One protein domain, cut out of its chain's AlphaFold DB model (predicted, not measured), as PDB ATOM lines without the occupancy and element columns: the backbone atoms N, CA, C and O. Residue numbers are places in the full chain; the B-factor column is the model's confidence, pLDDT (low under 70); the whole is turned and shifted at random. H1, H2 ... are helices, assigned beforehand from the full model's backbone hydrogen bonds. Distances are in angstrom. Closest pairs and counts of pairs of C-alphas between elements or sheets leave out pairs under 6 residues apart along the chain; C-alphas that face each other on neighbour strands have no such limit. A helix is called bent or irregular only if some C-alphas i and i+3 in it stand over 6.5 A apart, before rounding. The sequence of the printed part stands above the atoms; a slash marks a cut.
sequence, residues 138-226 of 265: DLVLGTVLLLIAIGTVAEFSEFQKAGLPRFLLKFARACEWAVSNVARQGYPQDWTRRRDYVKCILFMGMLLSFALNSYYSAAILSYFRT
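What this domain is: This is residues 138 to 226 of the 265 residues of an uncharacterized protein of Folsomia candida (UniProt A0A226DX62). A long helix, H3, runs with its first part side by side with H1, while H2 crosses H1 steeply and reaches H3 with its last two residues. The far part of H3, residues 214 to 225, sticks out from this three-helix body as an arm with residue 226 at its tip, and this arm makes the length of the whole. The printed part has 89 residues, with three named helices in the order H1, H2, H3 and no named strand, and its class is all helix. The whole is loose, with a radius of gyration of the C-alphas of 15.2 A and spans of 56 by 25 by 19 A.

How they stand to each other: H3, residues 196 to 225, touches H1, residues 138 to 156, with its residues 198 to 209 alone. The closest C-alphas of these two are those of Ala 154 and Val 198, 5.7 A apart, and the helices run opposite ways at a shallow tilt of 17 degrees. H1 also touches H2, residues 164 to 182, with 25 pairs of C-alphas within 8 A. Their closest C-alphas are those of Gly 151 and Ala 174, 4.2 A apart, and they run opposite ways at a steep tilt of 48 degrees. H2 touches H3 with residues 181 to 182 alone, and H3 touches H2 with residues 206 to 213 alone. The closest C-alphas here are those of Val 182 and Ser 209, 5.8 A apart, and the two run the same way at a steep tilt of 41 degrees. The helix packing is mostly crossed, but only just, with 1 of the 3 pairs at a shallow tilt. In H1, H2 and H3 every O i to N i+4 pair is within hydrogen-bond range.

Where its parts are: H3 is the longest helix, 43.2 A from C-alpha 196 at (-11.844, 48.453, 29.998) to C-alpha 225 at (-46.765, 23.181, 31.978). H1 measures 26.6 A and begins with C-alpha 138 at (-25.976, 25.083, 45.178). H2 measures 27.4 A and ends with C-alpha 182 at (-29.275, 39.301, 41.124). No helix is bent or irregular.

The domain as a whole: The two C-alphas farthest apart are those of Lys 161 and Thr 226, at 56.0 A. Residues 214 to 226, of which 214 to 225 belong to H3, stand free. The body without them has 76 residues and spans 36 by 25 by 19 A. The link from H1 to H2 is short, with 7 residues, and the link from H2 to H3 is long, with the 13 residues 183 to 195. The printed part has no cut. The mean pLDDT of the printed part is 83.6, and residues 159 to 162 and residue 226 are under 70.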
ATOM      1  N   ASP A 138     -27.377  25.084  45.606       84.12
ATOM      2  CA  ASP A 138     -25.976  25.083  45.178       84.12
ATOM      3  C   ASP A 138     -25.711  26.030  43.999       84.12
ATOM      4  O   ASP A 138     -24.690  26.716  43.963       84.12
ATOM      5  N   LEU A 139     -26.646  26.116  43.045       83.44
ATOM      6  CA  LEU A 139     -26.510  26.978  41.869       83.44
ATOM      7  C   LEU A 139     -26.647  28.457  42.255       83.44
ATOM      8  O   LEU A 139     -25.892  29.301  41.772       83.44
ATOM      9  N   VAL A 140     -27.589  28.778  43.147       82.69
ATOM     10  CA  VAL A 140     -27.797  30.150  43.638       82.69
ATOM     11  C   VAL A 140     -26.598  30.600  44.461       82.69
ATOM     12  O   VAL A 140     -26.041  31.664  44.211       82.69
ATOM     13  N   LEU A 141     -26.149  29.771  45.402       86.50
ATOM     14  CA  LEU A 141     -24.983  30.076  46.226       86.50
ATOM     15  C   LEU A 141     -23.726  30.232  45.365       86.50
ATOM     16  O   LEU A 141     -23.007  31.218  45.512       86.50
ATOM     17  N   GLY A 142     -23.496  29.321  44.416       89.25
ATOM     18  CA  GLY A 142     -22.355  29.392  43.504       89.25
ATOM     19  C   GLY A 142     -22.351  30.662  42.651       89.25
ATOM     20  O   GLY A 142     -21.319  31.318  42.520       89.25
ATOM     21  N   THR A 143     -23.505  31.058  42.113       87.06
ATOM     22  CA  THR A 143     -23.614  32.276  41.293       87.06
ATOM     23  C   THR A 143     -23.487  33.559  42.109       87.06
ATOM     24  O   THR A 143     -22.785  34.470  41.674       87.06
ATOM     25  N   VAL A 144     -24.069  33.625  43.310       89.12
ATOM     26  CA  VAL A 144     -23.891  34.764  44.226       89.12
ATOM     27  C   VAL A 144     -22.422  34.914  44.625       89.12
ATOM     28  O   VAL A 144     -21.877  36.012  44.534       89.12
ATOM     29  N   LEU A 145     -21.749  33.821  44.997       91.12
ATOM     30  CA  LEU A 145     -20.325  33.843  45.345       91.12
ATOM     31  C   LEU A 145     -19.454  34.298  44.169       91.12
ATOM     32  O   LEU A 145     -18.542  35.103  44.352       91.12
ATOM     33  N   LEU A 146     -19.758  33.833  42.956       92.50
ATOM     34  CA  LEU A 146     -19.023  34.226  41.757       92.50
ATOM     35  C   LEU A 146     -19.237  35.707  41.407       92.50
ATOM     36  O   LEU A 146     -18.285  36.391  41.031       92.50
ATOM     37  N   LEU A 147     -20.446  36.241  41.596       91.31
ATOM     38  CA  LEU A 147     -20.717  37.671  41.433       91.31
ATOM     39  C   LEU A 147     -20.003  38.519  42.495       91.31
ATOM     40  O   LEU A 147     -19.455  39.567  42.159       91.31
ATOM     41  N   ILE A 148     -19.930  38.059  43.748       91.94
ATOM     42  CA  ILE A 148     -19.133  38.724  44.793       91.94
ATOM     43  C   ILE A 148     -17.646  38.718  44.406       91.94
ATOM     44  O   ILE A 148     -16.975  39.747  44.507       91.94
ATOM     45  N   ALA A 149     -17.120  37.602  43.896       91.94
ATOM     46  CA  ALA A 149     -15.741  37.521  43.409       91.94
ATOM     47  C   ALA A 149     -15.479  38.509  42.254       91.94
ATOM     48  O   ALA A 149     -14.480  39.225  42.258       91.94
ATOM     49  N   ILE A 150     -16.408  38.629  41.306       90.88
ATOM     50  CA  ILE A 150     -16.334  39.614  40.218       90.88
ATOM     51  C   ILE A 150     -16.348  41.054  40.759       90.88
ATOM     52  O   ILE A 150     -15.493  41.861  40.388       90.88
ATOM     53  N   GLY A 151     -17.281  41.373  41.661       88.00
ATOM     54  CA  GLY A 151     -17.402  42.702  42.264       88.00
ATOM     55  C   GLY A 151     -16.161  43.090  43.070       88.00
ATOM     56  O   GLY A 151     -15.684  44.221  42.988       88.00
ATOM     57  N   THR A 152     -15.586  42.140  43.812       88.62
ATOM     58  CA  THR A 152     -14.363  42.369  44.593       88.62
ATOM     59  C   THR A 152     -13.170  42.622  43.680       88.62
ATOM     60  O   THR A 152     -12.485  43.629  43.853       88.62
ATOM     61  N   VAL A 153     -12.954  41.795  42.654       88.19
ATOM     62  CA  VAL A 153     -11.899  42.029  41.653       88.19
ATOM     63  C   VAL A 153     -12.058  43.405  40.998       88.19
ATOM     64  O   VAL A 153     -11.070  44.124  40.831       88.19
ATOM     65  N   ALA A 154     -13.288  43.817  40.682       86.56
ATOM     66  CA  ALA A 154     -13.556  45.135  40.120       86.56
ATOM     67  C   ALA A 154     -13.200  46.277  41.090       86.56
ATOM     68  O   ALA A 154     -12.526  47.227  40.691       86.56
ATOM     69  N   GLU A 155     -13.569  46.177  42.369       84.94
ATOM     70  CA  GLU A 155     -13.288  47.209  43.378       84.94
ATOM     71  C   GLU A 155     -11.807  47.296  43.793       84.94
ATOM     72  O   GLU A 155     -11.291  48.385  44.099       84.94
ATOM     73  N   PHE A 156     -11.096  46.168  43.769       83.75
ATOM     74  CA  PHE A 156      -9.664  46.080  44.075       83.75
ATOM     75  C   PHE A 156      -8.750  46.293  42.858       83.75
ATOM     76  O   PHE A 156      -7.542  46.437  43.030       83.75
ATOM     77  N   SER A 157      -9.305  46.396  41.645       80.44
ATOM     78  CA  SER A 157      -8.544  46.693  40.417       80.44
ATOM     79  C   SER A 157      -7.829  48.053  40.441       80.44
ATOM     80  O   SER A 157      -6.845  48.264  39.726       80.44
ATOM     81  N   GLU A 158      -8.297  48.976  41.281       71.44
ATOM     82  CA  GLU A 158      -7.602  50.218  41.594       71.44
ATOM     83  C   GLU A 158      -6.536  49.957  42.661       71.44
ATOM     84  O   GLU A 158      -6.838  49.840  43.853       71.44
ATOM     85  N   PHE A 159      -5.277  49.878  42.220       57.41
ATOM     86  CA  PHE A 159      -4.108  49.764  43.089       57.41
ATOM     87  C   PHE A 159      -4.024  50.959  44.045       57.41
ATOM     88  O   PHE A 159      -3.543  52.037  43.698       57.41
ATOM     89  N   GLN A 160      -4.458  50.752  45.284       59.06
ATOM     90  CA  GLN A 160      -4.235  51.670  46.394       59.06
ATOM     91  C   GLN A 160      -3.887  50.861  47.639       59.06
ATOM     92  O   GLN A 160      -4.549  49.869  47.942       59.06
ATOM     93  N   LYS A 161      -2.868  51.301  48.390       58.69
ATOM     94  CA  LYS A 161      -2.566  50.768  49.728       58.69
ATOM     95  C   LYS A 161      -3.771  51.046  50.634       58.69
ATOM     96  O   LYS A 161      -3.940  52.156  51.135       58.69
ATOM     97  N   ALA A 162      -4.657  50.067  50.771       61.38
ATOM     98  CA  ALA A 162      -5.875  50.186  51.553       61.38
ATOM     99  C   ALA A 162      -5.630  49.638  52.962       61.38
ATOM    100  O   ALA A 162      -5.253  48.482  53.127       61.38
ATOM    101  N   GLY A 163      -5.852  50.467  53.983       74.69
ATOM    102  CA  GLY A 163      -5.984  49.974  55.353       74.69
ATOM    103  C   GLY A 163      -7.250  49.122  55.518       74.69
ATOM    104  O   GLY A 163      -8.191  49.233  54.725       74.69
ATOM    105  N   LEU A 164      -7.298  48.328  56.590       75.31
ATOM    106  CA  LEU A 164      -8.401  47.420  56.938       75.31
ATOM    107  C   LEU A 164      -9.828  48.019  56.803       75.31
ATOM    108  O   LEU A 164     -10.682  47.356  56.214       75.31
ATOM    109  N   PRO A 165     -10.123  49.271  57.228       80.75
ATOM    110  CA  PRO A 165     -11.474  49.830  57.076       80.75
ATOM    111  C   PRO A 165     -11.859  50.119  55.616       80.75
ATOM    112  O   PRO A 165     -13.019  49.974  55.236       80.75
ATOM    113  N   ARG A 166     -10.895  50.489  54.760       80.50
ATOM    114  CA  ARG A 166     -11.155  50.702  53.324       80.50
ATOM    115  C   ARG A 166     -11.338  49.382  52.584       80.50
ATOM    116  O   ARG A 166     -12.106  49.337  51.629       80.50
ATOM    117  N   PHE A 167     -10.658  48.325  53.032       81.69
ATOM    118  CA  PHE A 167     -10.860  46.973  52.518       81.69
ATOM    119  C   PHE A 167     -12.301  46.499  52.760       81.69
ATOM    120  O   PHE A 167     -12.979  46.120  51.809       81.69
ATOM    121  N   LEU A 168     -12.794  46.608  54.001       84.81
ATOM    122  CA  LEU A 168     -14.159  46.198  54.354       84.81
ATOM    123  C   LEU A 168     -15.227  46.991  53.591       84.81
ATOM    124  O   LEU A 168     -16.186  46.405  53.098       84.81
ATOM    125  N   LEU A 169     -15.040  48.304  53.427       85.69
ATOM    126  CA  LEU A 169     -15.976  49.138  52.668       85.69
ATOM    127  C   LEU A 169     -16.037  48.745  51.183       85.69
ATOM    128  O   LEU A 169     -17.122  48.668  50.611       85.69
ATOM    129  N   LYS A 170     -14.885  48.473  50.552       84.81
ATOM    130  CA  LYS A 170     -14.824  48.011  49.155       84.81
ATOM    131  C   LYS A 170     -15.460  46.633  48.980       84.81
ATOM    132  O   LYS A 170     -16.175  46.410  48.010       84.81
ATOM    133  N   PHE A 171     -15.240  45.734  49.936       87.38
ATOM    134  CA  PHE A 171     -15.882  44.423  49.944       87.38
ATOM    135  C   PHE A 171     -17.408  44.535  50.089       87.38
ATOM    136  O   PHE A 171     -18.141  43.897  49.341       87.38
ATOM    137  N   ALA A 172     -17.900  45.400  50.981       88.75
ATOM    138  CA  ALA A 172     -19.335  45.635  51.140       88.75
ATOM    139  C   ALA A 172     -19.990  46.151  49.845       88.75
ATOM    140  O   ALA A 172     -21.046  45.653  49.466       88.75
ATOM    141  N   ARG A 173     -19.332  47.069  49.120       86.75
ATOM    142  CA  ARG A 173     -19.802  47.552  47.806       86.75
ATOM    143  C   ARG A 173     -19.828  46.458  46.742       86.75
ATOM    144  O   ARG A 173     -20.759  46.397  45.947       86.75
ATOM    145  N   ALA A 174     -18.842  45.562  46.746       87.62
ATOM    146  CA  ALA A 174     -18.840  44.402  45.861       87.62
ATOM    147  C   ALA A 174     -20.028  43.463  46.133       87.62
ATOM    148  O   ALA A 174     -20.664  42.989  45.191       87.62
ATOM    149  N   CYS A 175     -20.356  43.227  47.407       89.88
ATOM    150  CA  CYS A 175     -21.546  42.471  47.792       89.88
ATOM    151  C   CYS A 175     -22.835  43.188  47.378       89.88
ATOM    152  O   CYS A 175     -23.733  42.556  46.829       89.88
ATOM    153  N   GLU A 176     -22.918  44.500  47.593       89.62
ATOM    154  CA  GLU A 176     -24.070  45.321  47.207       89.62
ATOM    155  C   GLU A 176     -24.312  45.276  45.690       89.62
ATOM    156  O   GLU A 176     -25.439  45.050  45.252       89.62
ATOM    157  N   TRP A 177     -23.245  45.373  44.890       89.62
ATOM    158  CA  TRP A 177     -23.308  45.190  43.440       89.62
ATOM    159  C   TRP A 177     -23.783  43.782  43.063       89.62
ATOM    160  O   TRP A 177     -24.651  43.629  42.204       89.62
ATOM    161  N   ALA A 178     -23.255  42.731  43.694       89.38
ATOM    162  CA  ALA A 178     -23.680  41.362  43.404       89.38
ATOM    163  C   ALA A 178     -25.183  41.173  43.683       89.38
ATOM    164  O   ALA A 178     -25.913  40.664  42.831       89.38
ATOM    165  N   VAL A 179     -25.663  41.662  44.831       89.50
ATOM    166  CA  VAL A 179     -27.082  41.613  45.214       89.50
ATOM    167  C   VAL A 179     -27.945  42.425  44.247       89.50
ATOM    168  O   VAL A 179     -28.964  41.919  43.777       89.50
ATOM    169  N   SER A 180     -27.533  43.642  43.874       88.44
ATOM    170  CA  SER A 180     -28.306  44.488  42.956       88.44
ATOM    171  C   SER A 180     -28.431  43.870  41.562       88.44
ATOM    172  O   SER A 180     -29.449  44.056  40.893       88.44
ATOM    173  N   ASN A 181     -27.413  43.127  41.113       87.69
ATOM    174  CA  ASN A 181     -27.434  42.423  39.832       87.69
ATOM    175  C   ASN A 181     -28.334  41.192  39.858       87.69
ATOM    176  O   ASN A 181     -29.043  40.956  38.882       87.69
ATOM    177  N   VAL A 182     -28.341  40.427  40.953       86.75
ATOM    178  CA  VAL A 182     -29.275  39.301  41.124       86.75
ATOM    179  C   VAL A 182     -30.716  39.816  41.190       86.75
ATOM    180  O   VAL A 182     -31.586  39.287  40.502       86.75
ATOM    181  N   ALA A 183     -30.950  40.899  41.938       86.38
ATOM    182  CA  ALA A 183     -32.263  41.519  42.120       86.38
ATOM    183  C   ALA A 183     -32.725  42.399  40.942       86.38
ATOM    184  O   ALA A 183     -33.858  42.879  40.952       86.38
ATOM    185  N   ARG A 184     -31.871  42.632  39.934       83.88
ATOM    186  CA  ARG A 184     -32.137  43.503  38.770       83.88
ATOM    187  C   ARG A 184     -32.516  44.952  39.131       83.88
ATOM    188  O   ARG A 184     -33.233  45.602  38.379       83.88
ATOM    189  N   GLN A 185     -32.028  45.476  40.256       82.88
ATOM    190  CA  GLN A 185     -32.405  46.814  40.749       82.88
ATOM    191  C   GLN A 185     -31.515  47.955  40.224       82.88
ATOM    192  O   GLN A 185     -31.788  49.120  40.492       82.88
ATOM    193  N   GLY A 186     -30.490  47.638  39.426       75.75
ATOM    194  CA  GLY A 186     -29.483  48.611  38.997       75.75
ATOM    195  C   GLY A 186     -28.562  49.015  40.154       75.75
ATOM    196  O   GLY A 186     -28.968  49.044  41.311       75.75
ATOM    197  N   TYR A 187     -27.291  49.290  39.857       80.44
ATOM    198  CA  TYR A 187     -26.331  49.759  40.860       80.44
ATOM    199  C   TYR A 187     -25.965  51.216  40.554       80.44
ATOM    200  O   TYR A 187     -25.463  51.465  39.456       80.44
ATOM    201  N   PRO A 188     -26.174  52.175  41.473       72.69
ATOM    202  CA  PRO A 188     -26.022  53.609  41.199       72.69
ATOM    203  C   PRO A 188     -24.560  54.089  41.060       72.69
ATOM    204  O   PRO A 188     -24.297  55.288  41.119       72.69
ATOM    205  N   GLN A 189     -23.590  53.187  40.879       73.19
ATOM    206  CA  GLN A 189     -22.175  53.543  40.774       73.19
ATOM    207  C   GLN A 189     -21.736  53.741  39.323       73.19
ATOM    208  O   GLN A 189     -21.985  52.914  38.444       73.19
ATOM    209  N   ASP A 190     -21.015  54.834  39.097       71.50
ATOM    210  CA  ASP A 190     -20.556  55.253  37.780       71.50
ATOM    211  C   ASP A 190     -19.287  54.479  37.367       71.50
ATOM    212  O   ASP A 190     -18.147  54.875  37.628       71.50
ATOM    213  N   TRP A 191     -19.473  53.309  36.748       72.88
ATOM    214  CA  TRP A 191     -18.377  52.426  36.307       72.88
ATOM    215  C   TRP A 191     -17.650  52.918  35.046       72.88
ATOM    216  O   TRP A 191     -16.655  52.327  34.616       72.88
ATOM    217  N   THR A 192     -18.115  54.023  34.462       70.25
ATOM    218  CA  THR A 192     -17.602  54.634  33.228       70.25
ATOM    219  C   THR A 192     -16.112  54.985  33.305       70.25
ATOM    220  O   THR A 192     -15.393  54.835  32.314       70.25
ATOM    221  N   ARG A 193     -15.621  55.360  34.495       73.94
ATOM    222  CA  ARG A 193     -14.223  55.760  34.742       73.94
ATOM    223  C   ARG A 193     -13.240  54.601  34.974       73.94
ATOM    224  O   ARG A 193     -12.048  54.853  35.132       73.94
ATOM    225  N   ARG A 194     -13.697  53.344  35.017       80.44
ATOM    226  CA  ARG A 194     -12.815  52.179  35.231       80.44
ATOM    227  C   ARG A 194     -12.090  51.760  33.945       80.44
ATOM    228  O   ARG A 194     -12.458  52.156  32.840       80.44
ATOM    229  N   ARG A 195     -11.062  50.920  34.095       85.12
ATOM    230  CA  ARG A 195     -10.320  50.312  32.977       85.12
ATOM    231  C   ARG A 195     -11.208  49.347  32.186       85.12
ATOM    232  O   ARG A 195     -12.084  48.702  32.758       85.12
ATOM    233  N   ASP A 196     -10.943  49.191  30.893       87.12
ATOM    234  CA  ASP A 196     -11.844  48.453  29.998       87.12
ATOM    235  C   ASP A 196     -11.962  46.960  30.330       87.12
ATOM    236  O   ASP A 196     -13.061  46.414  30.280       87.12
ATOM    237  N   TYR A 197     -10.894  46.313  30.811       85.75
ATOM    238  CA  TYR A 197     -10.977  44.916  31.266       85.75
ATOM    239  C   TYR A 197     -11.924  44.733  32.465       85.75
ATOM    240  O   TYR A 197     -12.585  43.704  32.575       85.75
ATOM    241  N   VAL A 198     -12.035  45.736  33.345       87.62
ATOM    242  CA  VAL A 198     -12.966  45.714  34.486       87.62
ATOM    243  C   VAL A 198     -14.399  45.814  33.983       87.62
ATOM    244  O   VAL A 198     -15.264  45.076  34.446       87.62
ATOM    245  N   LYS A 199     -14.644  46.676  32.988       88.62
ATOM    246  CA  LYS A 199     -15.955  46.802  32.338       88.62
ATOM    247  C   LYS A 199     -16.369  45.489  31.673       88.62
ATOM    248  O   LYS A 199     -17.500  45.057  31.862       88.62
ATOM    249  N   CYS A 200     -15.454  44.822  30.963       88.88
ATOM    250  CA  CYS A 200     -15.712  43.513  30.359       88.88
ATOM    251  C   CYS A 200     -16.077  42.454  31.409       88.88
ATOM    252  O   CYS A 200     -17.053  41.732  31.237       88.88
ATOM    253  N   ILE A 201     -15.331  42.382  32.514       89.75
ATOM    254  CA  ILE A 201     -15.591  41.423  33.598       89.75
ATOM    255  C   ILE A 201     -16.952  41.688  34.268       89.75
ATOM    256  O   ILE A 201     -17.729  40.756  34.473       89.75
ATOM    257  N   LEU A 202     -17.278  42.953  34.555       89.62
ATOM    258  CA  LEU A 202     -18.578  43.340  35.113       89.62
ATOM    259  C   LEU A 202     -19.729  43.010  34.152       89.62
ATOM    260  O   LEU A 202     -20.754  42.487  34.586       89.62
ATOM    261  N   PHE A 203     -19.546  43.250  32.851       90.00
ATOM    262  CA  PHE A 203     -20.523  42.902  31.818       90.00
ATOM    263  C   PHE A 203     -20.764  41.387  31.733       90.00
ATOM    264  O   PHE A 203     -21.912  40.951  31.667       90.00
ATOM    265  N   MET A 204     -19.710  40.571  31.819       90.62
ATOM    266  CA  MET A 204     -19.850  39.111  31.882       90.62
ATOM    267  C   MET A 204     -20.610  38.661  33.138       90.62
ATOM    268  O   MET A 204     -21.442  37.758  33.059       90.62
ATOM    269  N   GLY A 205     -20.394  39.321  34.280       90.06
ATOM    270  CA  GLY A 205     -21.186  39.095  35.492       90.06
ATOM    271  C   GLY A 205     -22.669  39.451  35.314       90.06
ATOM    272  O   GLY A 205     -23.544  38.687  35.718       90.06
ATOM    273  N   MET A 206     -22.969  40.563  34.637       90.38
ATOM    274  CA  MET A 206     -24.345  40.949  34.293       90.38
ATOM    275  C   MET A 206     -25.016  39.926  33.365       90.38
ATOM    276  O   MET A 206     -26.159  39.538  33.612       90.38
ATOM    277  N   LEU A 207     -24.306  39.438  32.342       91.69
ATOM    278  CA  LEU A 207     -24.795  38.385  31.445       91.69
ATOM    279  C   LEU A 207     -25.087  37.079  32.189       91.69
ATOM    280  O   LEU A 207     -26.105  36.438  31.928       91.69
ATOM    281  N   LEU A 208     -24.236  36.702  33.144       90.12
ATOM    282  CA  LEU A 208     -24.468  35.531  33.985       90.12
ATOM    283  C   LEU A 208     -25.733  35.686  34.840       90.12
ATOM    284  O   LEU A 208     -26.554  34.771  34.890       90.12
ATOM    285  N   SER A 209     -25.923  36.850  35.472       90.06
ATOM    286  CA  SER A 209     -27.148  37.139  36.232       90.06
ATOM    287  C   SER A 209     -28.394  37.105  35.337       90.06
ATOM    288  O   SER A 209     -29.450  36.592  35.725       90.06
ATOM    289  N   PHE A 210     -28.280  37.609  34.106       90.25
ATOM    290  CA  PHE A 210     -29.354  37.535  33.121       90.25
ATOM    291  C   PHE A 210     -29.704  36.083  32.776       90.25
ATOM    292  O   PHE A 210     -30.876  35.713  32.852       90.25
ATOM    293  N   ALA A 211     -28.705  35.252  32.466       89.50
ATOM    294  CA  ALA A 211     -28.894  33.840  32.145       89.50
ATOM    295  C   ALA A 211     -29.543  33.060  33.301       89.50
ATOM    296  O   ALA A 211     -30.476  32.292  33.072       89.50
ATOM    297  N   LEU A 212     -29.107  33.301  34.543       87.06
ATOM    298  CA  LEU A 212     -29.664  32.653  35.733       87.06
ATOM    299  C   LEU A 212     -31.142  32.995  35.943       87.06
ATOM    300  O   LEU A 212     -31.964  32.116  36.200       87.06
ATOM    301  N   ASN A 213     -31.495  34.268  35.797       87.31
ATOM    302  CA  ASN A 213     -32.883  34.694  35.915       87.31
ATOM    303  C   ASN A 213     -33.757  34.120  34.786       87.31
ATOM    304  O   ASN A 213     -34.880  33.696  35.040       87.31
ATOM    305  N   SER A 214     -33.247  34.067  33.552       89.44
ATOM    306  CA  SER A 214     -33.956  33.451  32.422       89.44
ATOM    307  C   SER A 214     -34.181  31.952  32.643       89.44
ATOM    308  O   SER A 214     -35.277  31.453  32.391       89.44
ATOM    309  N   TYR A 215     -33.179  31.246  33.176       87.69
ATOM    310  CA  TYR A 215     -33.306  29.848  33.590       87.69
ATOM    311  C   TYR A 215     -34.390  29.671  34.662       87.69
ATOM    312  O   TYR A 215     -35.243  28.798  34.530       87.69
ATOM    313  N   TYR A 216     -34.410  30.528  35.686       86.06
ATOM    314  CA  TYR A 216     -35.435  30.487  36.731       86.06
ATOM    315  C   TYR A 216     -36.846  30.685  36.179       86.06
ATOM    316  O   TYR A 216     -37.743  29.899  36.480       86.06
ATOM    317  N   SER A 217     -37.043  31.694  35.327       87.56
ATOM    318  CA  SER A 217     -38.335  31.930  34.680       87.56
ATOM    319  C   SER A 217     -38.771  30.736  33.827       87.56
ATOM    320  O   SER A 217     -39.933  30.337  33.889       87.56
ATOM    321  N   ALA A 218     -37.847  30.127  33.078       86.56
ATOM    322  CA  ALA A 218     -38.131  28.938  32.279       86.56
ATOM    323  C   ALA A 218     -38.483  27.720  33.149       86.56
ATOM    324  O   ALA A 218     -39.410  26.983  32.824       86.56
ATOM    325  N   ALA A 219     -37.794  27.528  34.274       83.69
ATOM    326  CA  ALA A 219     -38.048  26.430  35.199       83.69
ATOM    327  C   ALA A 219     -39.414  26.559  35.896       83.69
ATOM    328  O   ALA A 219     -40.144  25.574  35.992       83.69
ATOM    329  N   ILE A 220     -39.805  27.771  36.311       84.00
ATOM    330  CA  ILE A 220     -41.158  28.034  36.829       84.00
ATOM    331  C   ILE A 220     -42.209  27.736  35.759       84.00
ATOM    332  O   ILE A 220     -43.197  27.054  36.025       84.00
ATOM    333  N   LEU A 221     -42.001  28.234  34.538       83.69
ATOM    334  CA  LEU A 221     -42.951  28.029  33.451       83.69
ATOM    335  C   LEU A 221     -43.085  26.544  33.087       83.69
ATOM    336  O   LEU A 221     -44.189  26.074  32.829       83.69
ATOM    337  N   SER A 222     -41.977  25.800  33.113       81.25
ATOM    338  CA  SER A 222     -41.980  24.351  32.922       81.25
ATOM    339  C   SER A 222     -42.793  23.649  34.001       81.25
ATOM    340  O   SER A 222     -43.543  22.740  33.672       81.25
ATOM    341  N   TYR A 223     -42.688  24.079  35.262       75.06
ATOM    342  CA  TYR A 223     -43.465  23.502  36.357       75.06
ATOM    343  C   TYR A 223     -44.971  23.629  36.100       75.06
ATOM    344  O   TYR A 223     -45.685  22.636  36.186       75.06
ATOM    345  N   PHE A 224     -45.434  24.812  35.683       73.12
ATOM    346  CA  PHE A 224     -46.844  25.051  35.349       73.12
ATOM    347  C   PHE A 224     -47.339  24.320  34.098       73.12
ATOM    348  O   PHE A 224     -48.544  24.189  33.914       73.12
ATOM    349  N   ARG A 225     -46.431  23.873  33.228       73.00
ATOM    350  CA  ARG A 225     -46.765  23.181  31.978       73.00
ATOM    351  C   ARG A 225     -46.677  21.657  32.094       73.00
ATOM    352  O   ARG A 225     -46.947  20.968  31.118       73.00
ATOM    353  N   THR A 226     -46.252  21.121  33.235       65.31
ATOM    354  CA  THR A 226     -46.140  19.668  33.391       65.31
ATOM    355  C   THR A 226     -47.546  19.073  33.422       65.31
ATOM    356  O   THR A 226     -48.258  19.245  34.408       65.31
TER     357      THR A 226